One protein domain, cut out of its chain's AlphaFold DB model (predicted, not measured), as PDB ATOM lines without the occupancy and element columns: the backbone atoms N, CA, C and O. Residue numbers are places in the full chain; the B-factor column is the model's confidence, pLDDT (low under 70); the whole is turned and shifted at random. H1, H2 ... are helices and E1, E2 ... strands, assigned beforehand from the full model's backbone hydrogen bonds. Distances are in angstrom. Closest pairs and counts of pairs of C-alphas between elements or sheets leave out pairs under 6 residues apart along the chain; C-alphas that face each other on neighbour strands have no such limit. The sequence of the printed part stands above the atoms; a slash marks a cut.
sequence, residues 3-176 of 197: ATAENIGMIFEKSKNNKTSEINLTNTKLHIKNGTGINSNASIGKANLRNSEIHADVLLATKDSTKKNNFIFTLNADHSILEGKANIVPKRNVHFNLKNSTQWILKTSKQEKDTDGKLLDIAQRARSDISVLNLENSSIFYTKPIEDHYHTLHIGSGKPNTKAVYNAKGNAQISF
ATOM      1  N   ALA A   3     120.582 139.523 127.067       96.31
ATOM      2  CA  ALA A   3     120.901 138.103 127.059       96.31
ATOM      3  C   ALA A   3     122.368 137.884 126.689       96.31
ATOM      4  O   ALA A   3     122.980 138.689 125.981       96.31
ATOM      5  N   THR A   4     122.919 136.773 127.166       97.00
ATOM      6  CA  THR A   4     124.295 136.371 126.896       97.00
ATOM      7  C   THR A   4     124.312 134.970 126.311       97.00
ATOM      8  O   THR A   4     123.567 134.103 126.762       97.00
ATOM      9  N   ALA A   5     125.168 134.745 125.320       96.50
ATOM     10  CA  ALA A   5     125.433 133.425 124.766       96.50
ATOM     11  C   ALA A   5     126.943 133.178 124.683       96.50
ATOM     12  O   ALA A   5     127.733 134.097 124.465       96.50
ATOM     13  N   GLU A   6     127.349 131.920 124.834       93.81
ATOM     14  CA  GLU A   6     128.756 131.534 124.679       93.81
ATOM     15  C   GLU A   6     129.166 131.513 123.202       93.81
ATOM     16  O   GLU A   6     130.210 132.052 122.836       93.81
ATOM     17  N   ASN A   7     128.321 130.920 122.349       92.25
ATOM     18  CA  ASN A   7     128.704 130.562 120.983       92.25
ATOM     19  C   ASN A   7     127.833 131.202 119.892       92.25
ATOM     20  O   ASN A   7     128.364 131.787 118.957       92.25
ATOM     21  N   ILE A   8     126.503 131.094 119.966       94.62
ATOM     22  CA  ILE A   8     125.621 131.629 118.916       94.62
ATOM     23  C   ILE A   8     124.469 132.409 119.540       94.62
ATOM     24  O   ILE A   8     123.810 131.899 120.443       94.62
ATOM     25  N   GLY A   9     124.224 133.627 119.049       95.69
ATOM     26  CA  GLY A   9     123.101 134.464 119.484       95.69
ATOM     27  C   GLY A   9     121.784 134.092 118.801       95.69
ATOM     28  O   GLY A   9     120.797 133.786 119.462       95.69
ATOM     29  N   MET A  10     121.763 134.109 117.468       94.44
ATOM     30  CA  MET A  10     120.582 133.816 116.652       94.44
ATOM     31  C   MET A  10     120.926 132.879 115.499       94.44
ATOM     32  O   MET A  10     121.961 133.033 114.847       94.44
ATOM     33  N   ILE A  11     120.023 131.945 115.203       92.56
ATOM     34  CA  ILE A  11     120.150 131.017 114.077       92.56
ATOM     35  C   ILE A  11     118.942 131.179 113.161       92.56
ATOM     36  O   ILE A  11     117.801 130.985 113.572       92.56
ATOM     37  N   PHE A  12     119.208 131.490 111.897       90.50
ATOM     38  CA  PHE A  12     118.233 131.403 110.818       90.50
ATOM     39  C   PHE A  12     118.439 130.077 110.104       90.50
ATOM     40  O   PHE A  12     119.336 129.928 109.267       90.50
ATOM     41  N   GLU A  13     117.621 129.094 110.464       85.38
ATOM     42  CA  GLU A  13     117.648 127.783 109.832       85.38
ATOM     43  C   GLU A  13     117.128 127.835 108.397       85.38
ATOM     44  O   GLU A  13     116.369 128.724 107.994       85.38
ATOM     45  N   LYS A  14     117.525 126.832 107.615       78.25
ATOM     46  CA  LYS A  14     117.057 126.650 106.247       78.25
ATOM     47  C   LYS A  14     115.531 126.580 106.219       78.25
ATOM     48  O   LYS A  14     114.926 125.660 106.766       78.25
ATOM     49  N   SER A  15     114.915 127.507 105.493       71.44
ATOM     50  CA  SER A  15     113.466 127.526 105.323       71.44
ATOM     51  C   SER A  15     112.947 126.249 104.647       71.44
ATOM     52  O   SER A  15     113.349 125.911 103.529       71.44
ATOM     53  N   LYS A  16     111.941 125.615 105.258       68.88
ATOM     54  CA  LYS A  16     111.045 124.664 104.586       68.88
ATOM     55  C   LYS A  16     110.009 125.491 103.800       68.88
ATOM     56  O   LYS A  16     109.273 126.267 104.397       68.88
ATOM     57  N   ASN A  17     109.982 125.370 102.470       69.56
ATOM     58  CA  ASN A  17     109.039 126.050 101.551       69.56
ATOM     59  C   ASN A  17     109.296 127.545 101.250       69.56
ATOM     60  O   ASN A  17     108.348 128.293 101.042       69.56
ATOM     61  N   ASN A  18     110.557 127.996 101.198       67.62
ATOM     62  CA  ASN A  18     110.931 129.386 100.850       67.62
ATOM     63  C   ASN A  18     110.245 130.504 101.677       67.62
ATOM     64  O   ASN A  18     110.192 131.650 101.232       67.62
ATOM     65  N   LYS A  19     109.731 130.207 102.875       73.50
ATOM     66  CA  LYS A  19     109.224 131.224 103.800       73.50
ATOM     67  C   LYS A  19     110.388 132.029 104.378       73.50
ATOM     68  O   LYS A  19     111.448 131.491 104.687       73.50
ATOM     69  N   THR A  20     110.181 133.332 104.528       79.38
ATOM     70  CA  THR A  20     111.171 134.206 105.166       79.38
ATOM     71  C   THR A  20     111.029 134.095 106.676       79.38
ATOM     72  O   THR A  20     109.929 134.269 107.193       79.38
ATOM     73  N   SER A  21     112.124 133.796 107.372       87.81
ATOM     74  CA  SER A  21     112.161 133.880 108.836       87.81
ATOM     75  C   SER A  21     112.480 135.311 109.254       87.81
ATOM     76  O   SER A  21     113.316 135.968 108.630       87.81
ATOM     77  N   GLU A  22     111.835 135.796 110.305       92.56
ATOM     78  CA  GLU A  22     112.009 137.160 110.789       92.56
ATOM     79  C   GLU A  22     112.187 137.164 112.304       92.56
ATOM     80  O   GLU A  22     111.416 136.536 113.029       92.56
ATOM     81  N   ILE A  23     113.223 137.856 112.771       95.19
ATOM     82  CA  ILE A  23     113.476 138.093 114.191       95.19
ATOM     83  C   ILE A  23     113.433 139.599 114.422       95.19
ATOM     84  O   ILE A  23     114.135 140.352 113.749       95.19
ATOM     85  N   ASN A  24     112.623 140.022 115.391       97.50
ATOM     86  CA  ASN A  24     112.471 141.416 115.786       97.50
ATOM     87  C   ASN A  24     112.998 141.597 117.209       97.50
ATOM     88  O   ASN A  24     112.465 141.000 118.144       97.50
ATOM     89  N   LEU A  25     114.022 142.431 117.381       97.88
ATOM     90  CA  LEU A  25     114.563 142.805 118.683       97.88
ATOM     91  C   LEU A  25     114.335 144.298 118.910       97.88
ATOM     92  O   LEU A  25     114.667 145.128 118.066       97.88
ATOM     93  N   THR A  26     113.740 144.635 120.051       98.44
ATOM     94  CA  THR A  26     113.498 146.020 120.465       98.44
ATOM     95  C   THR A  26     113.979 146.207 121.893       98.44
ATOM     96  O   THR A  26     113.577 145.446 122.772       98.44
ATOM     97  N   ASN A  27     114.813 147.221 122.136       98.50
ATOM     98  CA  ASN A  27     115.396 147.494 123.455       98.50
ATOM     99  C   ASN A  27     116.137 146.267 124.041       98.50
ATOM    100  O   ASN A  27     116.031 145.963 125.241       98.50
ATOM    101  N   THR A  28     116.858 145.535 123.186       98.25
ATOM    102  CA  THR A  28     117.550 144.287 123.544       98.25
ATOM    103  C   THR A  28     119.055 144.436 123.407       98.25
ATOM    104  O   THR A  28     119.532 144.928 122.394       98.25
ATOM    105  N   LYS A  29     119.813 143.931 124.381       98.62
ATOM    106  CA  LYS A  29     121.270 143.785 124.289       98.62
ATOM    107  C   LYS A  29     121.641 142.307 124.242       98.62
ATOM    108  O   LYS A  29     121.352 141.575 125.186       98.62
ATOM    109  N   LEU A  30     122.266 141.866 123.160       98.06
ATOM    110  CA  LEU A  30     122.799 140.516 123.016       98.06
ATOM    111  C   LEU A  30     124.319 140.569 123.097       98.06
ATOM    112  O   LEU A  30     124.962 141.227 122.283       98.06
ATOM    113  N   HIS A  31     124.886 139.857 124.063       98.31
ATOM    114  CA  HIS A  31     126.330 139.712 124.197       98.31
ATOM    115  C   HIS A  31     126.735 138.264 123.916       98.31
ATOM    116  O   HIS A  31     126.336 137.345 124.628       98.31
ATOM    117  N   ILE A  32     127.516 138.053 122.866       97.94
ATOM    118  CA  ILE A  32     128.048 136.756 122.474       97.94
ATOM    119  C   ILE A  32     129.547 136.800 122.747       97.94
ATOM    120  O   ILE A  32     130.268 137.545 122.087       97.94
ATOM    121  N   LYS A  33     130.016 136.013 123.719       93.25
ATOM    122  CA  LYS A  33     131.377 136.165 124.260       93.25
ATOM    123  C   LYS A  33     132.465 135.981 123.200       93.25
ATOM    124  O   LYS A  33     133.271 136.879 122.995       93.25
ATOM    125  N   ASN A  34     132.476 134.828 122.527       89.19
ATOM    126  CA  ASN A  34     133.566 134.432 121.621       89.19
ATOM    127  C   ASN A  34     133.063 133.883 120.279       89.19
ATOM    128  O   ASN A  34     133.777 133.154 119.598       89.19
ATOM    129  N   GLY A  35     131.812 134.171 119.931       94.19
ATOM    130  CA  GLY A  35     131.123 133.468 118.859       94.19
ATOM    131  C   GLY A  35     130.367 134.375 117.902       94.19
ATOM    132  O   GLY A  35     130.672 135.562 117.749       94.19
ATOM    133  N   THR A  36     129.368 133.784 117.253       96.00
ATOM    134  CA  THR A  36     128.616 134.401 116.164       96.00
ATOM    135  C   THR A  36     127.304 135.010 116.655       96.00
ATOM    136  O   THR A  36     126.439 134.311 117.181       96.00
ATOM    137  N   GLY A  37     127.096 136.304 116.415       97.19
ATOM    138  CA  GLY A  37     125.844 136.996 116.724       97.19
ATOM    139  C   GLY A  37     124.668 136.439 115.922       97.19
ATOM    140  O   GLY A  37     123.683 135.970 116.491       97.19
ATOM    141  N   ILE A  38     124.789 136.453 114.594       96.38
ATOM    142  CA  ILE A  38     123.767 135.994 113.649       96.38
ATOM    143  C   ILE A  38     124.358 134.919 112.743       96.38
ATOM    144  O   ILE A  38     125.270 135.176 111.958       96.38
ATOM    145  N   ASN A  39     123.798 133.718 112.794       92.88
ATOM    146  CA  ASN A  39     124.153 132.637 111.890       92.88
ATOM    147  C   ASN A  39     123.023 132.387 110.881       92.88
ATOM    148  O   ASN A  39     121.936 131.943 111.251       92.88
ATOM    149  N   SER A  40     123.279 132.661 109.602       88.25
ATOM    150  CA  SER A  40     122.320 132.456 108.514       88.25
ATOM    151  C   SER A  40     122.661 131.205 107.694       88.25
ATOM    152  O   SER A  40     123.434 131.240 106.727       88.25
ATOM    153  N   ASN A  41     122.036 130.083 108.063       77.50
ATOM    154  CA  ASN A  41     122.209 128.766 107.448       77.50
ATOM    155  C   ASN A  41     121.294 128.599 106.223       77.50
ATOM    156  O   ASN A  41     120.324 127.840 106.249       77.50
ATOM    157  N   ALA A  42     121.616 129.283 105.122       66.69
ATOM    158  CA  ALA A  42     120.911 129.142 103.840       66.69
ATOM    159  C   ALA A  42     119.426 129.548 103.841       66.69
ATOM    160  O   ALA A  42     118.629 128.986 103.085       66.69
ATOM    161  N   SER A  43     119.055 130.508 104.684       66.50
ATOM    162  CA  SER A  43     117.678 130.985 104.807       66.50
ATOM    163  C   SER A  43     117.446 132.307 104.077       66.50
ATOM    164  O   SER A  43     118.373 133.094 103.884       66.50
ATOM    165  N   ILE A  44     116.188 132.563 103.709       76.31
ATOM    166  CA  ILE A  44     115.705 133.930 103.489       76.31
ATOM    167  C   ILE A  44     115.361 134.450 104.879       76.31
ATOM    168  O   ILE A  44     114.501 133.881 105.556       76.31
ATOM    169  N   GLY A  45     116.069 135.477 105.330       88.06
ATOM    170  CA  GLY A  45     116.003 135.911 106.717       88.06
ATOM    171  C   GLY A  45     116.018 137.421 106.852       88.06
ATOM    172  O   GLY A  45     116.697 138.111 106.089       88.06
ATOM    173  N   LYS A  46     115.276 137.921 107.837       93.94
ATOM    174  CA  LYS A  46     115.344 139.306 108.287       93.94
ATOM    175  C   LYS A  46     115.634 139.344 109.779       93.94
ATOM    176  O   LYS A  46     114.911 138.737 110.565       93.94
ATOM    177  N   ALA A  47     116.673 140.065 110.161       96.94
ATOM    178  CA  ALA A  47     116.871 140.486 111.539       96.94
ATOM    179  C   ALA A  47     116.582 141.985 111.607       96.94
ATOM    180  O   ALA A  47     117.236 142.762 110.913       96.94
ATOM    181  N   ASN A  48     115.599 142.378 112.412       98.44
ATOM    182  CA  ASN A  48     115.240 143.773 112.633       98.44
ATOM    183  C   ASN A  48     115.598 144.161 114.062       98.44
ATOM    184  O   ASN A  48     115.109 143.562 115.020       98.44
ATOM    185  N   LEU A  49     116.447 145.170 114.192       98.75
ATOM    186  CA  LEU A  49     116.973 145.664 115.451       98.75
ATOM    187  C   LEU A  49     116.542 147.116 115.610       98.75
ATOM    188  O   LEU A  49     116.844 147.946 114.754       98.75
ATOM    189  N   ARG A  50     115.836 147.415 116.698       98.81
ATOM    190  CA  ARG A  50     115.454 148.778 117.071       98.81
ATOM    191  C   ARG A  50     115.942 149.064 118.479       98.81
ATOM    192  O   ARG A  50     115.625 148.295 119.392       98.81
ATOM    193  N   ASN A  51     116.705 150.136 118.669       98.81
ATOM    194  CA  ASN A  51     117.266 150.485 119.981       98.81
ATOM    195  C   ASN A  51     117.988 149.292 120.636       98.81
ATOM    196  O   ASN A  51     117.800 149.013 121.820       98.81
ATOM    197  N   SER A  52     118.685 148.487 119.835       98.81
ATOM    198  CA  SER A  52     119.219 147.196 120.265       98.81
ATOM    199  C   SER A  52     120.716 147.110 120.023       98.81
ATOM    200  O   SER A  52     121.286 147.852 119.230       98.81
ATOM    201  N   GLU A  53     121.367 146.192 120.718       98.81
ATOM    202  CA  GLU A  53     122.807 146.005 120.651       98.81
ATOM    203  C   GLU A  53     123.126 144.531 120.403       98.81
ATOM    204  O   GLU A  53     122.546 143.655 121.046       98.81
ATOM    205  N   ILE A  54     124.055 144.251 119.491       98.75
ATOM    206  CA  ILE A  54     124.658 142.929 119.317       98.75
ATOM    207  C   ILE A  54     126.166 143.088 119.417       98.75
ATOM    208  O   ILE A  54     126.779 143.714 118.557       98.75
ATOM    209  N   HIS A  55     126.750 142.468 120.437       98.56
ATOM    210  CA  HIS A  55     128.190 142.416 120.652       98.56
ATOM    211  C   HIS A  55     128.677 140.992 120.429       98.56
ATOM    212  O   HIS A  55     128.283 140.102 121.179       98.56
ATOM    213  N   ALA A  56     129.481 140.754 119.393       98.00
ATOM    214  CA  ALA A  56     129.967 139.420 119.039       98.00
ATOM    215  C   ALA A  56     131.401 139.464 118.492       98.00
ATOM    216  O   ALA A  56     131.892 140.519 118.094       98.00
ATOM    217  N   ASP A  57     132.093 138.322 118.457       97.19
ATOM    218  CA  ASP A  57     133.379 138.207 117.750       97.19
ATOM    219  C   ASP A  57     133.146 138.233 116.229       97.19
ATOM    220  O   ASP A  57     133.734 139.036 115.500       97.19
ATOM    221  N   VAL A  58     132.171 137.441 115.779       97.25
ATOM    222  CA  VAL A  58     131.619 137.471 114.421       97.25
ATOM    223  C   VAL A  58     130.183 137.984 114.507       97.25
ATOM    224  O   VAL A  58     129.312 137.318 115.055       97.25
ATOM    225  N   LEU A  59     129.887 139.164 113.965       98.25
ATOM    226  CA  LEU A  59     128.527 139.714 113.968       98.25
ATOM    227  C   LEU A  59     127.582 138.830 113.152       98.25
ATOM    228  O   LEU A  59     126.499 138.475 113.617       98.25
ATOM    229  N   LEU A  60     127.996 138.481 111.934       96.25
ATOM    230  CA  LEU A  60     127.196 137.693 111.008       96.25
ATOM    231  C   LEU A  60     128.063 136.673 110.279       96.25
ATOM    232  O   LEU A  60     129.071 137.031 109.678       96.25
ATOM    233  N   ALA A  61     127.625 135.418 110.286       93.00
ATOM    234  CA  ALA A  61     128.188 134.363 109.458       93.00
ATOM    235  C   ALA A  61     127.096 133.753 108.580       93.00
ATOM    236  O   ALA A  61     125.975 133.497 109.031       93.00
ATOM    237  N   THR A  62     127.430 133.471 107.327       88.25
ATOM    238  CA  THR A  62     126.598 132.620 106.469       88.25
ATOM    239  C   THR A  62     127.308 131.299 106.228       88.25
ATOM    240  O   THR A  62     128.530 131.268 106.116       88.25
ATOM    241  N   LYS A  63     126.550 130.208 106.119       79.19
ATOM    242  CA  LYS A  63     127.095 128.914 105.691       79.19
ATOM    243  C   LYS A  63     126.716 128.603 104.252       79.19
ATOM    244  O   LYS A  63     125.710 129.107 103.729       79.19
ATOM    245  N   ASP A  64     127.538 127.777 103.613       67.94
ATOM    246  CA  ASP A  64     127.311 127.334 102.243       67.94
ATOM    247  C   ASP A  64     125.944 126.648 102.111       67.94
ATOM    248  O   ASP A  64     125.461 125.958 103.011       67.94
ATOM    249  N   SER A  65     125.283 126.874 100.978       59.09
ATOM    250  CA  SER A  65     124.237 125.973 100.528       59.09
ATOM    251  C   SER A  65     124.599 125.480  99.162       59.09
ATOM    252  O   SER A  65     124.654 126.249  98.207       59.09
ATOM    253  N   THR A  66     124.594 124.166  99.064       54.38
ATOM    254  CA  THR A  66     124.644 123.366  97.845       54.38
ATOM    255  C   THR A  66     123.573 123.709  96.790       54.38
ATOM    256  O   THR A  66     123.529 123.077  95.740       54.38
ATOM    257  N   LYS A  67     122.693 124.699  97.018       55.84
ATOM    258  CA  LYS A  67     121.635 125.119  96.087       55.84
ATOM    259  C   LYS A  67     121.838 126.557  95.603       55.84
ATOM    260  O   LYS A  67     121.981 127.472  96.411       55.84
ATOM    261  N   LYS A  68     121.758 126.740  94.275       54.69
ATOM    262  CA  LYS A  68     121.842 128.004  93.505       54.69
ATOM    263  C   LYS A  68     120.658 128.963  93.743       54.69
ATOM    264  O   LYS A  68     120.195 129.625  92.818       54.69
ATOM    265  N   ASN A  69     120.112 129.018  94.949       59.72
ATOM    266  CA  ASN A  69     118.926 129.821  95.205       59.72
ATOM    267  C   ASN A  69     119.330 131.258  95.547       59.72
ATOM    268  O   ASN A  69     120.264 131.495  96.312       59.72
ATOM    269  N   ASN A  70     118.589 132.207  94.976       68.31
ATOM    270  CA  ASN A  70     118.738 133.656  95.103       68.31
ATOM    271  C   ASN A  70     118.388 134.182  96.514       68.31
ATOM    272  O   ASN A  70     117.641 135.147  96.640       68.31
ATOM    273  N   PHE A  71     118.899 133.558  97.573       77.44
ATOM    274  CA  PHE A  71     118.559 133.907  98.947       77.44
ATOM    275  C   PHE A  71     119.175 135.242  99.364       77.44
ATOM    276  O   PHE A  71     120.366 135.481  99.151       77.44
ATOM    277  N   ILE A  72     118.332 136.088  99.955       86.00
ATOM    278  CA  ILE A  72     118.712 137.378 100.519       86.00
ATOM    279  C   ILE A  72     118.526 137.294 102.029       86.00
ATOM    280  O   ILE A  72     117.430 136.986 102.502       86.00
ATOM    281  N   PHE A  73     119.589 137.578 102.773       91.00
ATOM    282  CA  PHE A  73     119.497 137.882 104.194       91.00
ATOM    283  C   PHE A  73     119.575 139.396 104.377       91.00
ATOM    284  O   PHE A  73     120.426 140.047 103.770       91.00
ATOM    285  N   THR A  74     118.694 139.962 105.196       94.62
ATOM    286  CA  THR A  74     118.680 141.400 105.486       94.62
ATOM    287  C   THR A  74     118.845 141.642 106.979       94.62
ATOM    288  O   THR A  74     118.047 141.157 107.780       94.62
ATOM    289  N   LEU A  75     119.853 142.429 107.342       97.75
ATOM    290  CA  LEU A  75     119.998 143.007 108.670       97.75
ATOM    291  C   LEU A  75     119.520 144.459 108.622       97.75
ATOM    292  O   LEU A  75     120.157 145.305 107.994       97.75
ATOM    293  N   ASN A  76     118.394 144.735 109.270       98.69
ATOM    294  CA  ASN A  76     117.872 146.078 109.467       98.69
ATOM    295  C   ASN A  76     118.207 146.527 110.886       98.69
ATOM    296  O   ASN A  76     117.782 145.892 111.848       98.69
ATOM    297  N   ALA A  77     118.946 147.619 111.013       98.88
ATOM    298  CA  ALA A  77     119.323 148.194 112.292       98.88
ATOM    299  C   ALA A  77     118.915 149.669 112.329       98.88
ATOM    300  O   ALA A  77     119.261 150.448 111.441       98.88
ATOM    301  N   ASP A  78     118.138 150.021 113.343       98.88
ATOM    302  CA  ASP A  78     117.584 151.346 113.595       98.88
ATOM    303  C   ASP A  78     117.982 151.753 115.015       98.88
ATOM    304  O   ASP A  78     117.651 151.049 115.976       98.88
ATOM    305  N   HIS A  79     118.756 152.832 115.141       98.88
ATOM    306  CA  HIS A  79     119.294 153.301 116.418       98.88
ATOM    307  C   HIS A  79     119.938 152.178 117.246       98.88
ATOM    308  O   HIS A  79     119.586 151.938 118.395       98.88
ATOM    309  N   SER A  80     120.820 151.401 116.622       98.88
ATOM    310  CA  SER A  80     121.352 150.167 117.208       98.88
ATOM    311  C   SER A  80     122.883 150.117 117.175       98.88
ATOM    312  O   SER A  80     123.514 150.805 116.376       98.88
ATOM    313  N   ILE A  81     123.493 149.289 118.024       98.94
ATOM    314  CA  ILE A  81     124.947 149.057 118.035       98.94
ATOM    315  C   ILE A  81     125.223 147.632 117.569       98.94
ATOM    316  O   ILE A  81     124.666 146.670 118.092       98.94
ATOM    317  N   LEU A  82     126.096 147.492 116.583       98.88
ATOM    318  CA  LEU A  82     126.530 146.215 116.039       98.88
ATOM    319  C   LEU A  82     128.040 146.119 116.214       98.88
ATOM    320  O   LEU A  82     128.755 147.005 115.763       98.88
ATOM    321  N   GLU A  83     128.539 145.052 116.817       98.75
ATOM    322  CA  GLU A  83     129.971 144.804 116.951       98.75
ATOM    323  C   GLU A  83     130.327 143.413 116.420       98.75
ATOM    324  O   GLU A  83     129.649 142.424 116.711       98.75
ATOM    325  N   GLY A  84     131.411 143.351 115.645       98.25
ATOM    326  CA  GLY A  84     131.943 142.118 115.065       98.25
ATOM    327  C   GLY A  84     132.098 142.191 113.548       98.25
ATOM    328  O   GLY A  84     131.562 143.084 112.882       98.25
ATOM    329  N   LYS A  85     132.834 141.227 112.994       97.31
ATOM    330  CA  LYS A  85     133.014 141.080 111.541       97.31
ATOM    331  C   LYS A  85     131.807 140.434 110.858       97.31
ATOM    332  O   LYS A  85     131.023 139.733 111.499       97.31
ATOM    333  N   ALA A  86     131.689 140.609 109.545       95.81
ATOM    334  CA  ALA A  86     130.708 139.902 108.723       95.81
ATOM    335  C   ALA A  86     131.419 138.938 107.764       95.81
ATOM    336  O   ALA A  86     132.215 139.366 106.936       95.81
ATOM    337  N   ASN A  87     131.128 137.642 107.858       90.56
ATOM    338  CA  ASN A  87     131.685 136.617 106.982       90.56
ATOM    339  C   ASN A  87     130.582 136.022 106.093       90.56
ATOM    340  O   ASN A  87     129.677 135.324 106.574       90.56
ATOM    341  N   ILE A  88     130.645 136.300 104.787       86.62
ATOM    342  CA  ILE A  88     129.695 135.759 103.813       86.62
ATOM    343  C   ILE A  88     130.383 134.792 102.853       86.62
ATOM    344  O   ILE A  88     131.405 135.104 102.250       86.62
ATOM    345  N   VAL A  89     129.796 133.607 102.675       81.38
ATOM    346  CA  VAL A  89     130.281 132.656 101.671       81.38
ATOM    347  C   VAL A  89     129.936 133.160 100.263       81.38
ATOM    348  O   VAL A  89     128.932 133.868 100.086       81.38
ATOM    349  N   PRO A  90     130.720 132.784  99.236       74.94
ATOM    350  CA  PRO A  90     130.465 133.199  97.862       74.94
ATOM    351  C   PRO A  90     129.014 132.949  97.422       74.94
ATOM    352  O   PRO A  90     128.390 131.959  97.800       74.94
ATOM    353  N   LYS A  91     128.477 133.837  96.573       76.75
ATOM    354  CA  LYS A  91     127.106 133.790  96.013       76.75
ATOM    355  C   LYS A  91     125.960 134.056  97.005       76.75
ATOM    356  O   LYS A  91     124.804 134.076  96.575       76.75
ATOM    357  N   ARG A  92     126.232 134.310  98.291       81.56
ATOM    358  CA  ARG A  92     125.221 134.851  99.215       81.56
ATOM    359  C   ARG A  92     124.955 136.315  98.942       81.56
ATOM    360  O   ARG A  92     125.861 137.042  98.554       81.56
ATOM    361  N   ASN A  93     123.704 136.717  99.146       87.12
ATOM    362  CA  ASN A  93     123.311 138.110  99.077       87.12
ATOM    363  C   ASN A  93     122.923 138.595 100.478       87.12
ATOM    364  O   ASN A  93     121.888 138.190 101.009       87.12
ATOM    365  N   VAL A  94     123.775 139.411 101.094       90.88
ATOM    366  CA  VAL A  94     123.579 139.925 102.454       90.88
ATOM    367  C   VAL A  94     123.507 141.442 102.419       90.88
ATOM    368  O   VAL A  94     124.431 142.111 101.957       90.88
ATOM    369  N   HIS A  95     122.385 141.967 102.896       94.44
ATOM    370  CA  HIS A  95     122.073 143.387 102.893       94.44
ATOM    371  C   HIS A  95     122.132 143.928 104.319       94.44
ATOM    372  O   HIS A  95     121.459 143.406 105.209       94.44
ATOM    373  N   PHE A  96     122.910 144.985 104.520       97.94
ATOM    374  CA  PHE A  96     122.965 145.745 105.763       97.94
ATOM    375  C   PHE A  96     122.266 147.082 105.538       97.94
ATOM    376  O   PHE A  96     122.678 147.868 104.688       97.94
ATOM    377  N   ASN A  97     121.209 147.336 106.305       98.62
ATOM    378  CA  ASN A  97     120.465 148.588 106.298       98.62
ATOM    379  C   ASN A  97     120.621 149.241 107.672       98.62
ATOM    380  O   ASN A  97     119.944 148.846 108.619       98.62
ATOM    381  N   LEU A  98     121.524 150.214 107.775       98.88
ATOM    382  CA  LEU A  98     121.871 150.887 109.025       98.88
ATOM    383  C   LEU A  98     121.265 152.290 109.024       98.88
ATOM    384  O   LEU A  98     121.545 153.085 108.122       98.88
ATOM    385  N   LYS A  99     120.410 152.577 110.008       98.81
ATOM    386  CA  LYS A  99     119.612 153.806 110.080       98.81
ATOM    387  C   LYS A  99     119.670 154.468 111.452       98.81
ATOM    388  O   LYS A  99     119.833 153.796 112.469       98.81
ATOM    389  N   ASN A 100     119.454 155.782 111.467       98.62
ATOM    390  CA  ASN A 100     119.158 156.580 112.662       98.62
ATOM    391  C   ASN A 100     120.164 156.400 113.809       98.62
ATOM    392  O   ASN A 100     119.831 155.902 114.878       98.62
ATOM    393  N   SER A 101     121.393 156.861 113.613       98.62
ATOM    394  CA  SER A 101     122.501 156.743 114.572       98.62
ATOM    395  C   SER A 101     122.896 155.299 114.884       98.62
ATOM    396  O   SER A 101     123.458 155.030 115.942       98.62
ATOM    397  N   THR A 102     122.624 154.361 113.971       98.88
ATOM    398  CA  THR A 102     123.165 153.008 114.097       98.88
ATOM    399  C   THR A 102     124.679 153.049 113.941       98.88
ATOM    400  O   THR A 102     125.207 153.741 113.068       98.88
ATOM    401  N   GLN A 103     125.380 152.287 114.772       98.88
ATOM    402  CA  GLN A 103     126.828 152.158 114.724       98.88
ATOM    403  C   GLN A 103     127.214 150.714 114.435       98.88
ATOM    404  O   GLN A 103     126.734 149.796 115.097       98.88
ATOM    405  N   TRP A 104     128.112 150.513 113.473       98.88
ATOM    406  CA  TRP A 104     128.788 149.238 113.277       98.88
ATOM    407  C   TRP A 104     130.264 149.362 113.653       98.88
ATOM    408  O   TRP A 104     131.059 149.982 112.948       98.88
ATOM    409  N   ILE A 105     130.615 148.766 114.787       98.75
ATOM    410  CA  ILE A 105     131.973 148.624 115.298       98.75
ATOM    411  C   ILE A 105     132.590 147.387 114.639       98.75
ATOM    412  O   ILE A 105     132.374 146.239 115.040       98.75
ATOM    413  N   LEU A 106     133.334 147.631 113.570       98.44
ATOM    414  CA  LEU A 106     133.948 146.604 112.756       98.44
ATOM    415  C   LEU A 106     135.307 146.212 113.340       98.44
ATOM    416  O   LEU A 106     136.233 147.023 113.381       98.44
ATOM    417  N   LYS A 107     135.426 144.955 113.778       96.12
ATOM    418  CA  LYS A 107     136.631 144.432 114.430       96.12
ATOM    419  C   LYS A 107     137.109 143.122 113.829       96.12
ATOM    420  O   LYS A 107     136.316 142.307 113.364       96.12
ATOM    421  N   THR A 108     138.418 142.909 113.897       97.25
ATOM    422  CA  THR A 108     139.057 141.631 113.569       97.25
ATOM    423  C   THR A 108     138.692 140.583 114.609       97.25
ATOM    424  O   THR A 108     138.782 140.841 115.812       97.25
ATOM    425  N   SER A 109     138.285 139.405 114.137       96.31
ATOM    426  CA  SER A 109     137.964 138.290 115.023       96.31
ATOM    427  C   SER A 109     139.217 137.790 115.747       96.31
ATOM    428  O   SER A 109     140.298 137.666 115.161       96.31
ATOM    429  N   LYS A 110     139.062 137.471 117.033       95.06
ATOM    430  CA  LYS A 110     140.123 136.873 117.854       95.06
ATOM    431  C   LYS A 110     139.996 135.355 117.976       95.06
ATOM    432  O   LYS A 110     140.952 134.722 118.407       95.06
ATOM    433  N   GLN A 111     138.828 134.793 117.660       93.31
ATOM    434  CA  GLN A 111     138.482 133.408 117.998       93.31
ATOM    435  C   GLN A 111     137.834 132.628 116.840       93.31
ATOM    436  O   GLN A 111     137.444 131.478 117.038       93.31
ATOM    437  N   GLU A 112     137.718 133.204 115.636       92.44
ATOM    438  CA  GLU A 112     137.136 132.523 114.473       92.44
ATOM    439  C   GLU A 112     138.024 131.354 114.032       92.44
ATOM    440  O   GLU A 112     139.226 131.498 113.790       92.44
ATOM    441  N   LYS A 113     137.398 130.180 113.939       91.69
ATOM    442  CA  LYS A 113     138.038 128.896 113.661       91.69
ATOM    443  C   LYS A 113     137.492 128.276 112.378       91.69
ATOM    444  O   LYS A 113     136.350 128.540 111.997       91.69
ATOM    445  N   ASP A 114     138.302 127.441 111.739       88.56
ATOM    446  CA  ASP A 114     137.862 126.560 110.659       88.56
ATOM    447  C   ASP A 114     136.993 125.397 111.178       88.56
ATOM    448  O   ASP A 114     136.630 125.314 112.356       88.56
ATOM    449  N   THR A 115     136.621 124.495 110.268       85.44
ATOM    450  CA  THR A 115     135.806 123.313 110.570       85.44
ATOM    451  C   THR A 115     136.494 122.312 111.490       85.44
ATOM    452  O   THR A 115     135.792 121.564 112.168       85.44
ATOM    453  N   ASP A 116     137.826 122.324 111.549       90.06
ATOM    454  CA  ASP A 116     138.633 121.429 112.384       90.06
ATOM    455  C   ASP A 116     138.915 122.050 113.766       90.06
ATOM    456  O   ASP A 116     139.559 121.447 114.624       90.06
ATOM    457  N   GLY A 117     138.403 123.263 114.012       89.62
ATOM    458  CA  GLY A 117     138.555 123.986 115.270       89.62
ATOM    459  C   GLY A 117     139.884 124.732 115.402       89.62
ATOM    460  O   GLY A 117     140.184 125.246 116.488       89.62
ATOM    461  N   LYS A 118     140.671 124.832 114.325       95.25
ATOM    462  CA  LYS A 118     141.920 125.593 114.291       95.25
ATOM    463  C   LYS A 118     141.628 127.062 113.998       95.25
ATOM    464  O   LYS A 118     140.738 127.394 113.221       95.25
ATOM    465  N   LEU A 119     142.370 127.955 114.652       95.31
ATOM    466  CA  LEU A 119     142.238 129.397 114.443       95.31
ATOM    467  C   LEU A 119     142.541 129.751 112.979       95.31
ATOM    468  O   LEU A 119     143.556 129.308 112.436       95.31
ATOM    469  N   LEU A 120     141.672 130.557 112.366       95.31
ATOM    470  CA  LEU A 120     141.872 131.030 110.999       95.31
ATOM    471  C   LEU A 120     143.076 131.970 110.891       95.31
ATOM    472  O   LEU A 120     143.456 132.655 111.850       95.31
ATOM    473  N   ASP A 121     143.627 132.048 109.681       96.25
ATOM    474  CA  ASP A 121     144.672 133.010 109.349       96.25
ATOM    475  C   ASP A 121     144.202 134.449 109.630       96.25
ATOM    476  O   ASP A 121     143.028 134.794 109.444       96.25
ATOM    477  N   ILE A 122     145.116 135.305 110.092       96.62
ATOM    478  CA  ILE A 122     144.794 136.688 110.448       96.62
ATOM    479  C   ILE A 122     144.189 137.462 109.272       96.62
ATOM    480  O   ILE A 122     143.247 138.227 109.480       96.62
ATOM    481  N   ALA A 123     144.623 137.217 108.033       95.31
ATOM    482  CA  ALA A 123     144.063 137.877 106.858       95.31
ATOM    483  C   ALA A 123     142.590 137.492 106.633       95.31
ATOM    484  O   ALA A 123     141.795 138.312 106.176       95.31
ATOM    485  N   GLN A 124     142.196 136.268 107.002       94.75
ATOM    486  CA  GLN A 124     140.798 135.833 106.959       94.75
ATOM    487  C   GLN A 124     139.990 136.463 108.100       94.75
ATOM    488  O   GLN A 124     138.895 136.986 107.880       94.75
ATOM    489  N   ARG A 125     140.534 136.482 109.323       96.25
ATOM    490  CA  ARG A 125     139.881 137.087 110.502       96.25
ATOM    491  C   ARG A 125     139.741 138.609 110.392       96.25
ATOM    492  O   ARG A 125     138.788 139.172 110.935       96.25
ATOM    493  N   ALA A 126     140.648 139.271 109.677       97.12
ATOM    494  CA  ALA A 126     140.671 140.716 109.446       97.12
ATOM    495  C   ALA A 126     139.896 141.155 108.190       97.12
ATOM    496  O   ALA A 126     140.000 142.301 107.759       97.12
ATOM    497  N   ARG A 127     139.107 140.263 107.589       96.19
ATOM    498  CA  ARG A 127     138.304 140.569 106.409       96.19
ATOM    499  C   ARG A 127     136.823 140.372 106.685       96.19
ATOM    500  O   ARG A 127     136.417 139.326 107.193       96.19
ATOM    501  N   SER A 128     136.030 141.361 106.297       96.81
ATOM    502  CA  SER A 128     134.580 141.269 106.209       96.81
ATOM    503  C   SER A 128     134.106 141.417 104.774       96.81
ATOM    504  O   SER A 128     134.632 142.233 104.020       96.81
ATOM    505  N   ASP A 129     133.058 140.684 104.426       94.00
ATOM    506  CA  ASP A 129     132.417 140.731 103.116       94.00
ATOM    507  C   ASP A 129     130.903 140.919 103.312       94.00
ATOM    508  O   ASP A 129     130.283 140.252 104.144       94.00
ATOM    509  N   ILE A 130     130.295 141.828 102.547       93.81
ATOM    510  CA  ILE A 130     128.838 142.019 102.457       93.81
ATOM    511  C   ILE A 130     128.434 142.352 101.019       93.81
ATOM    512  O   ILE A 130     129.247 142.802 100.210       93.81
ATOM    513  N   SER A 131     127.159 142.161 100.684       92.81
ATOM    514  CA  SER A 131     126.678 142.381  99.316       92.81
ATOM    515  C   SER A 131     126.163 143.788  99.086       92.81
ATOM    516  O   SER A 131     126.483 144.392  98.068       92.81
ATOM    517  N   VAL A 132     125.360 144.306 100.017       94.69
ATOM    518  CA  VAL A 132     124.800 145.655  99.929       94.69
ATOM    519  C   VAL A 132     124.888 146.336 101.286       94.69
ATOM    520  O   VAL A 132     124.486 145.755 102.294       94.69
ATOM    521  N   LEU A 133     125.360 147.578 101.296       97.69
ATOM    522  CA  LEU A 133     125.369 148.457 102.457       97.69
ATOM    523  C   LEU A 133     124.553 149.716 102.169       97.69
ATOM    524  O   LEU A 133     124.899 150.507 101.293       97.69
ATOM    525  N   ASN A 134     123.501 149.925 102.950       98.38
ATOM    526  CA  ASN A 134     122.751 151.171 102.996       98.38
ATOM    527  C   ASN A 134     123.018 151.841 104.347       98.38
ATOM    528  O   ASN A 134     122.661 151.292 105.390       98.38
ATOM    529  N   LEU A 135     123.653 153.011 104.317       98.56
ATOM    530  CA  LEU A 135     124.102 153.759 105.487       98.56
ATOM    531  C   LEU A 135     123.371 155.110 105.539       98.56
ATOM    532  O   LEU A 135     123.686 156.029 104.787       98.56
ATOM    533  N   GLU A 136     122.372 155.237 106.410       98.75
ATOM    534  CA  GLU A 136     121.548 156.446 106.537       98.75
ATOM    535  C   GLU A 136     121.682 157.029 107.948       98.75
ATOM    536  O   GLU A 136     121.289 156.395 108.929       98.75
ATOM    537  N   ASN A 137     122.246 158.237 108.062       98.81
ATOM    538  CA  ASN A 137     122.495 158.900 109.353       98.81
ATOM    539  C   ASN A 137     123.194 157.982 110.373       98.81
ATOM    540  O   ASN A 137     122.782 157.921 111.525       98.81
ATOM    541  N   SER A 138     124.154 157.176 109.926       98.88
ATOM    542  CA  SER A 138     124.725 156.058 110.685       98.88
ATOM    543  C   SER A 138     126.223 155.947 110.420       98.88
ATOM    544  O   SER A 138     126.726 156.508 109.443       98.88
ATOM    545  N   SER A 139     126.931 155.205 111.267       98.81
ATOM    546  CA  SER A 139     128.394 155.214 111.280       98.81
ATOM    547  C   SER A 139     128.998 153.813 111.274       98.81
ATOM    548  O   SER A 139     128.470 152.888 111.889       98.81
ATOM    549  N   ILE A 140     130.149 153.669 110.619       98.88
ATOM    550  CA  ILE A 140     131.017 152.492 110.718       98.88
ATOM    551  C   ILE A 140     132.348 152.923 111.334       98.88
ATOM    552  O   ILE A 140     132.976 153.872 110.861       98.88
ATOM    553  N   PHE A 141     132.788 152.209 112.366       98.38
ATOM    554  CA  PHE A 141     134.049 152.455 113.062       98.38
ATOM    555  C   PHE A 141     134.925 151.214 112.994       98.38
ATOM    556  O   PHE A 141     134.514 150.144 113.432       98.38
ATOM    557  N   TYR A 142     136.139 151.356 112.474       98.44
ATOM    558  CA  TYR A 142     137.110 150.267 112.456       98.44
ATOM    559  C   TYR A 142     137.881 150.264 113.773       98.44
ATOM    560  O   TYR A 142     138.500 151.264 114.137       98.44
ATOM    561  N   THR A 143     137.902 149.139 114.485       97.12
ATOM    562  CA  THR A 143     138.751 149.012 115.676       97.12
ATOM    563  C   THR A 143     140.226 148.956 115.297       97.12
ATOM    564  O   THR A 143     140.566 148.602 114.165       97.12
ATOM    565  N   LYS A 144     141.103 149.245 116.265       95.56
ATOM    566  CA  LYS A 144     142.560 149.195 116.094       95.56
ATOM    567  C   LYS A 144     143.010 147.890 115.398       95.56
ATOM    568  O   LYS A 144     142.468 146.831 115.728       95.56
ATOM    569  N   PRO A 145     144.002 147.954 114.486       94.25
ATOM    570  CA  PRO A 145     144.628 146.771 113.899       94.25
ATOM    571  C   PRO A 145     145.095 145.761 114.951       94.25
ATOM    572  O   PRO A 145     145.509 146.138 116.052       94.25
ATOM    573  N   ILE A 146     145.047 144.480 114.591       94.19
ATOM    574  CA  ILE A 146     145.498 143.353 115.419       94.19
ATOM    575  C   ILE A 146     146.516 142.569 114.600       94.19
ATOM    576  O   ILE A 146     146.286 142.367 113.411       94.19
ATOM    577  N   GLU A 147     147.613 142.132 115.228       91.00
ATOM    578  CA  GLU A 147     148.664 141.342 114.561       91.00
ATOM    579  C   GLU A 147     149.156 142.025 113.262       91.00
ATOM    580  O   GLU A 147     149.299 141.379 112.233       91.00
ATOM    581  N   ASP A 148     149.331 143.353 113.286       90.19
ATOM    582  CA  ASP A 148     149.719 144.199 112.138       90.19
ATOM    583  C   ASP A 148     148.762 144.180 110.929       90.19
ATOM    584  O   ASP A 148     149.085 144.688 109.856       90.19
ATOM    585  N   HIS A 149     147.537 143.674 111.108       94.44
ATOM    586  CA  HIS A 149     146.513 143.636 110.069       94.44
ATOM    587  C   HIS A 149     145.390 144.637 110.346       94.44
ATOM    588  O   HIS A 149     144.670 144.569 111.352       94.44
ATOM    589  N   TYR A 150     145.208 145.561 109.404       96.31
ATOM    590  CA  TYR A 150     144.011 146.389 109.330       96.31
ATOM    591  C   TYR A 150     142.804 145.531 108.967       96.31
ATOM    592  O   TYR A 150     142.893 144.655 108.107       96.31
ATOM    593  N   HIS A 151     141.659 145.819 109.583       97.75
ATOM    594  CA  HIS A 151     140.419 145.200 109.145       97.75
ATOM    595  C   HIS A 151     139.977 145.794 107.804       97.75
ATOM    596  O   HIS A 151     140.003 147.011 107.623       97.75
ATOM    597  N   THR A 152     139.528 144.949 106.884       97.31
ATOM    598  CA  THR A 152     139.008 145.350 105.572       97.31
ATOM    599  C   THR A 152     137.528 145.004 105.464       97.31
ATOM    600  O   THR A 152     137.109 143.922 105.868       97.31
ATOM    601  N   LEU A 153     136.722 145.919 104.919       97.56
ATOM    602  CA  LEU A 153     135.334 145.652 104.543       97.56
ATOM    603  C   LEU A 153     135.216 145.681 103.025       97.56
ATOM    604  O   LEU A 153     135.365 146.730 102.401       97.56
ATOM    605  N   HIS A 154     134.901 144.539 102.437       94.62
ATOM    606  CA  HIS A 154     134.574 144.429 101.029       94.62
ATOM    607  C   HIS A 154     133.053 144.472 100.845       94.62
ATOM    608  O   HIS A 154     132.316 143.646 101.385       94.62
ATOM    609  N   ILE A 155     132.581 145.454 100.076       94.12
ATOM    610  CA  ILE A 155     131.162 145.658  99.769       94.12
ATOM    611  C   ILE A 155     130.931 145.318  98.299       94.12
ATOM    612  O   ILE A 155     131.655 145.794  97.429       94.12
ATOM    613  N   GLY A 156     129.900 144.521  98.025       89.94
ATOM    614  CA  GLY A 156     129.566 144.047  96.681       89.94
ATOM    615  C   GLY A 156     129.923 142.585  96.433       89.94
ATOM    616  O   GLY A 156     129.812 142.104  95.306       89.94
ATOM    617  N   SER A 157     130.314 141.842  97.469       81.94
ATOM    618  CA  SER A 157     130.536 140.401  97.346       81.94
ATOM    619  C   SER A 157     129.202 139.669  97.157       81.94
ATOM    620  O   SER A 157     128.169 140.065  97.697       81.94
ATOM    621  N   GLY A 158     129.200 138.572  96.400       76.31
ATOM    622  CA  GLY A 158     127.987 137.798  96.134       76.31
ATOM    623  C   GLY A 158     127.578 137.841  94.666       76.31
ATOM    624  O   GLY A 158     128.314 137.353  93.811       76.31
ATOM    625  N   LYS A 159     126.366 138.323  94.365       70.81
ATOM    626  CA  LYS A 159     125.831 138.285  92.996       70.81
ATOM    627  C   LYS A 159     126.478 139.356  92.102       70.81
ATOM    628  O   LYS A 159     126.313 140.536  92.398       70.81
ATOM    629  N   PRO A 160     127.078 138.978  90.957       63.75
ATOM    630  CA  PRO A 160     127.795 139.904  90.070       63.75
ATOM    631  C   PRO A 160     126.909 140.961  89.386       63.75
ATOM    632  O   PRO A 160     127.428 141.920  88.832       63.75
ATOM    633  N   ASN A 161     125.578 140.827  89.447       67.62
ATOM    634  CA  ASN A 161     124.639 141.739  88.779       67.62
ATOM    635  C   ASN A 161     124.043 142.811  89.714       67.62
ATOM    636  O   ASN A 161     123.076 143.483  89.345       67.62
ATOM    637  N   THR A 162     124.559 142.962  90.937       68.69
ATOM    638  CA  THR A 162     124.105 144.009  91.862       68.69
ATOM    639  C   THR A 162     124.677 145.359  91.425       68.69
ATOM    640  O   THR A 162     125.861 145.617  91.599       68.69
ATOM    641  N   LYS A 163     123.839 146.223  90.833       72.25
ATOM    642  CA  LYS A 163     124.283 147.490  90.215       72.25
ATOM    643  C   LYS A 163     124.745 148.556  91.216       72.25
ATOM    644  O   LYS A 163     125.651 149.317  90.905       72.25
ATOM    645  N   ALA A 164     124.122 148.622  92.391       85.94
ATOM    646  CA  ALA A 164     124.477 149.558  93.455       85.94
ATOM    647  C   ALA A 164     124.641 148.778  94.760       85.94
ATOM    648  O   ALA A 164     123.679 148.203  95.272       85.94
ATOM    649  N   VAL A 165     125.874 148.721  95.257       93.38
ATOM    650  CA  VAL A 165     126.254 147.909  96.424       93.38
ATOM    651  C   VAL A 165     126.487 148.756  97.674       93.38
ATOM    652  O   VAL A 165     126.452 148.233  98.779       93.38
ATOM    653  N   TYR A 166     126.668 150.067  97.523       95.94
ATOM    654  CA  TYR A 166     126.832 151.008  98.625       95.94
ATOM    655  C   TYR A 166     125.985 152.253  98.378       95.94
ATOM    656  O   TYR A 166     126.101 152.874  97.324       95.94
ATOM    657  N   ASN A 167     125.158 152.619  99.354       97.31
ATOM    658  CA  ASN A 167     124.374 153.847  99.339       97.31
ATOM    659  C   ASN A 167     124.524 154.554 100.686       97.31
ATOM    660  O   ASN A 167     124.268 153.956 101.730       97.31
ATOM    661  N   ALA A 168     124.893 155.832 100.655       97.75
ATOM    662  CA  ALA A 168     125.012 156.671 101.840       97.75
ATOM    663  C   ALA A 168     124.069 157.869 101.747       97.75
ATOM    664  O   ALA A 168     123.930 158.471 100.681       97.75
ATOM    665  N   LYS A 169     123.413 158.216 102.857       98.19
ATOM    666  CA  LYS A 169     122.472 159.338 102.922       98.19
ATOM    667  C   LYS A 169     122.524 160.043 104.277       98.19
ATOM    668  O   LYS A 169     122.646 159.400 105.320       98.19
ATOM    669  N   GLY A 170     122.359 161.364 104.252       98.25
ATOM    670  CA  GLY A 170     122.371 162.195 105.455       98.25
ATOM    671  C   GLY A 170     123.741 162.186 106.132       98.25
ATOM    672  O   GLY A 170     124.763 162.193 105.452       98.25
ATOM    673  N   ASN A 171     123.771 162.149 107.464       98.06
ATOM    674  CA  ASN A 171     125.008 162.129 108.250       98.06
ATOM    675  C   ASN A 171     125.615 160.712 108.326       98.06
ATOM    676  O   ASN A 171     125.677 160.101 109.393       98.06
ATOM    677  N   ALA A 172     125.971 160.151 107.173       98.50
ATOM    678  CA  ALA A 172     126.615 158.848 107.061       98.50
ATOM    679  C   ALA A 172     128.138 158.980 107.230       98.50
ATOM    680  O   ALA A 172     128.751 159.840 106.599       98.50
ATOM    681  N   GLN A 173     128.756 158.136 108.061       98.56
ATOM    682  CA  GLN A 173     130.181 158.253 108.400       98.56
ATOM    683  C   GLN A 173     130.904 156.905 108.356       98.56
ATOM    684  O   GLN A 173     130.383 155.886 108.803       98.56
ATOM    685  N   ILE A 174     132.145 156.903 107.869       98.44
ATOM    686  CA  ILE A 174     133.044 155.748 107.947       98.44
ATOM    687  C   ILE A 174     134.390 156.242 108.474       98.44
ATOM    688  O   ILE A 174     135.010 157.110 107.865       98.44
ATOM    689  N   SER A 175     134.824 155.704 109.615       97.56
ATOM    690  CA  SER A 175     136.070 156.096 110.285       97.56
ATOM    691  C   SER A 175     137.141 155.030 110.102       97.56
ATOM    692  O   SER A 175     136.959 153.894 110.537       97.56
ATOM    693  N   PHE A 176     138.267 155.402 109.498       96.00
ATOM    694  CA  PHE A 176     139.368 154.493 109.190       96.00
ATOM    695  C   PHE A 176     140.543 154.675 110.150       96.00
ATOM    696  O   PHE A 176     140.845 155.788 110.574       96.00
TER     697      PHE A 176
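This is residues 3 to 176 of the 197 residues of an uncharacterized protein of Bartonella tribocorum (UniProt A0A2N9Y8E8). The chain is wound in stacked turns, a solenoid of parallel strands with three walls, in which strands of successive turns stand side by side. The six-strand sheet, in the order E3 E6 E8 E10 E13 E16, makes one wall; a branched sheet of E1, E2, E4, E5, E7, E9, E11, E14 and E17 turns a corner to make the second wall and part of the third, which E12 and E15 continue. H1 and the loop of residues 107 to 121 lie outside the turns. The printed part has 174 residues with 17 named strands and one named helix, in the order E1 to E11, H1, E12 to E17, and is mostly strand. It is compact, with a radius of gyration of the C-alphas of 15.1 A, and spans 42 by 41 by 36 A.

Begin in the twisted branched sheet at E7, residues 53 to 62, which bends by 88 degrees at residue 57. On one side of it look for E4, residues 29 to 32, with N 30 and O 53 2.8 A apart, and E5, residues 36 to 40, with N 37 and O 58 2.8 A apart. On the other side is E9, residues 81 to 87, with N 83 and O 54 2.8 A apart. E11, residues 103 to 106, is on the other side of E9 from E7; E14, residues 139 to 142, is on the other side of E11 from E9, with N 104 and O 139 2.9 A apart; and the edge strand E17, residues 173 to 175, is on the other side of E14 from E11, with N 140 and O 173 2.9 A apart. The edge strands E1, residues 3 to 5, and E2, residues 8 to 12, are parallel neighbours of E4 and E5, with N 5 and O 31 2.9 A apart and N 10 and O 37 2.8 A. The second sheet runs from E3, residues 21 to 26, through E6, 45 to 50, E8, 72 to 78, E10, 93 to 99, and E13, 132 to 136, to E16, 166 to 169; N 48 and O 23 are 2.8 A apart. These two sheets form a sandwich, two sheets face to face, with 43 pairs of C-alphas within 10 A. E12, residues 127 to 130, and E15, residues 152 to 155, are parallel, with N 128 and O 152 2.8 A apart; the closest C-alphas of E9 and E12 are those of Ala 86 and Ser 128, 4.8 A apart. H1, residues 122 to 125, only grazes the branched sheet with residues 124 to 125; it is too short for an O i to N i+4 pair.

Find C-alpha 3, where E1 begins, at (120.901, 138.103, 127.059). E7, at 19.9 A, runs from C-alpha 53 at (122.807, 146.005, 120.651); E10 measures 19.5 A and E8 19.2 A. E17 ends at C-alpha 175, at (136.070, 156.096, 110.285).

The C-alphas farthest apart are those of Asn 17 and Asp 148, 45.8 A. The printed part has no cut, and its one long link is E11 to H1. Look for pLDDT under 70 at residues 16 to 18, 42 to 43, 64 to 70 and 160 to 162.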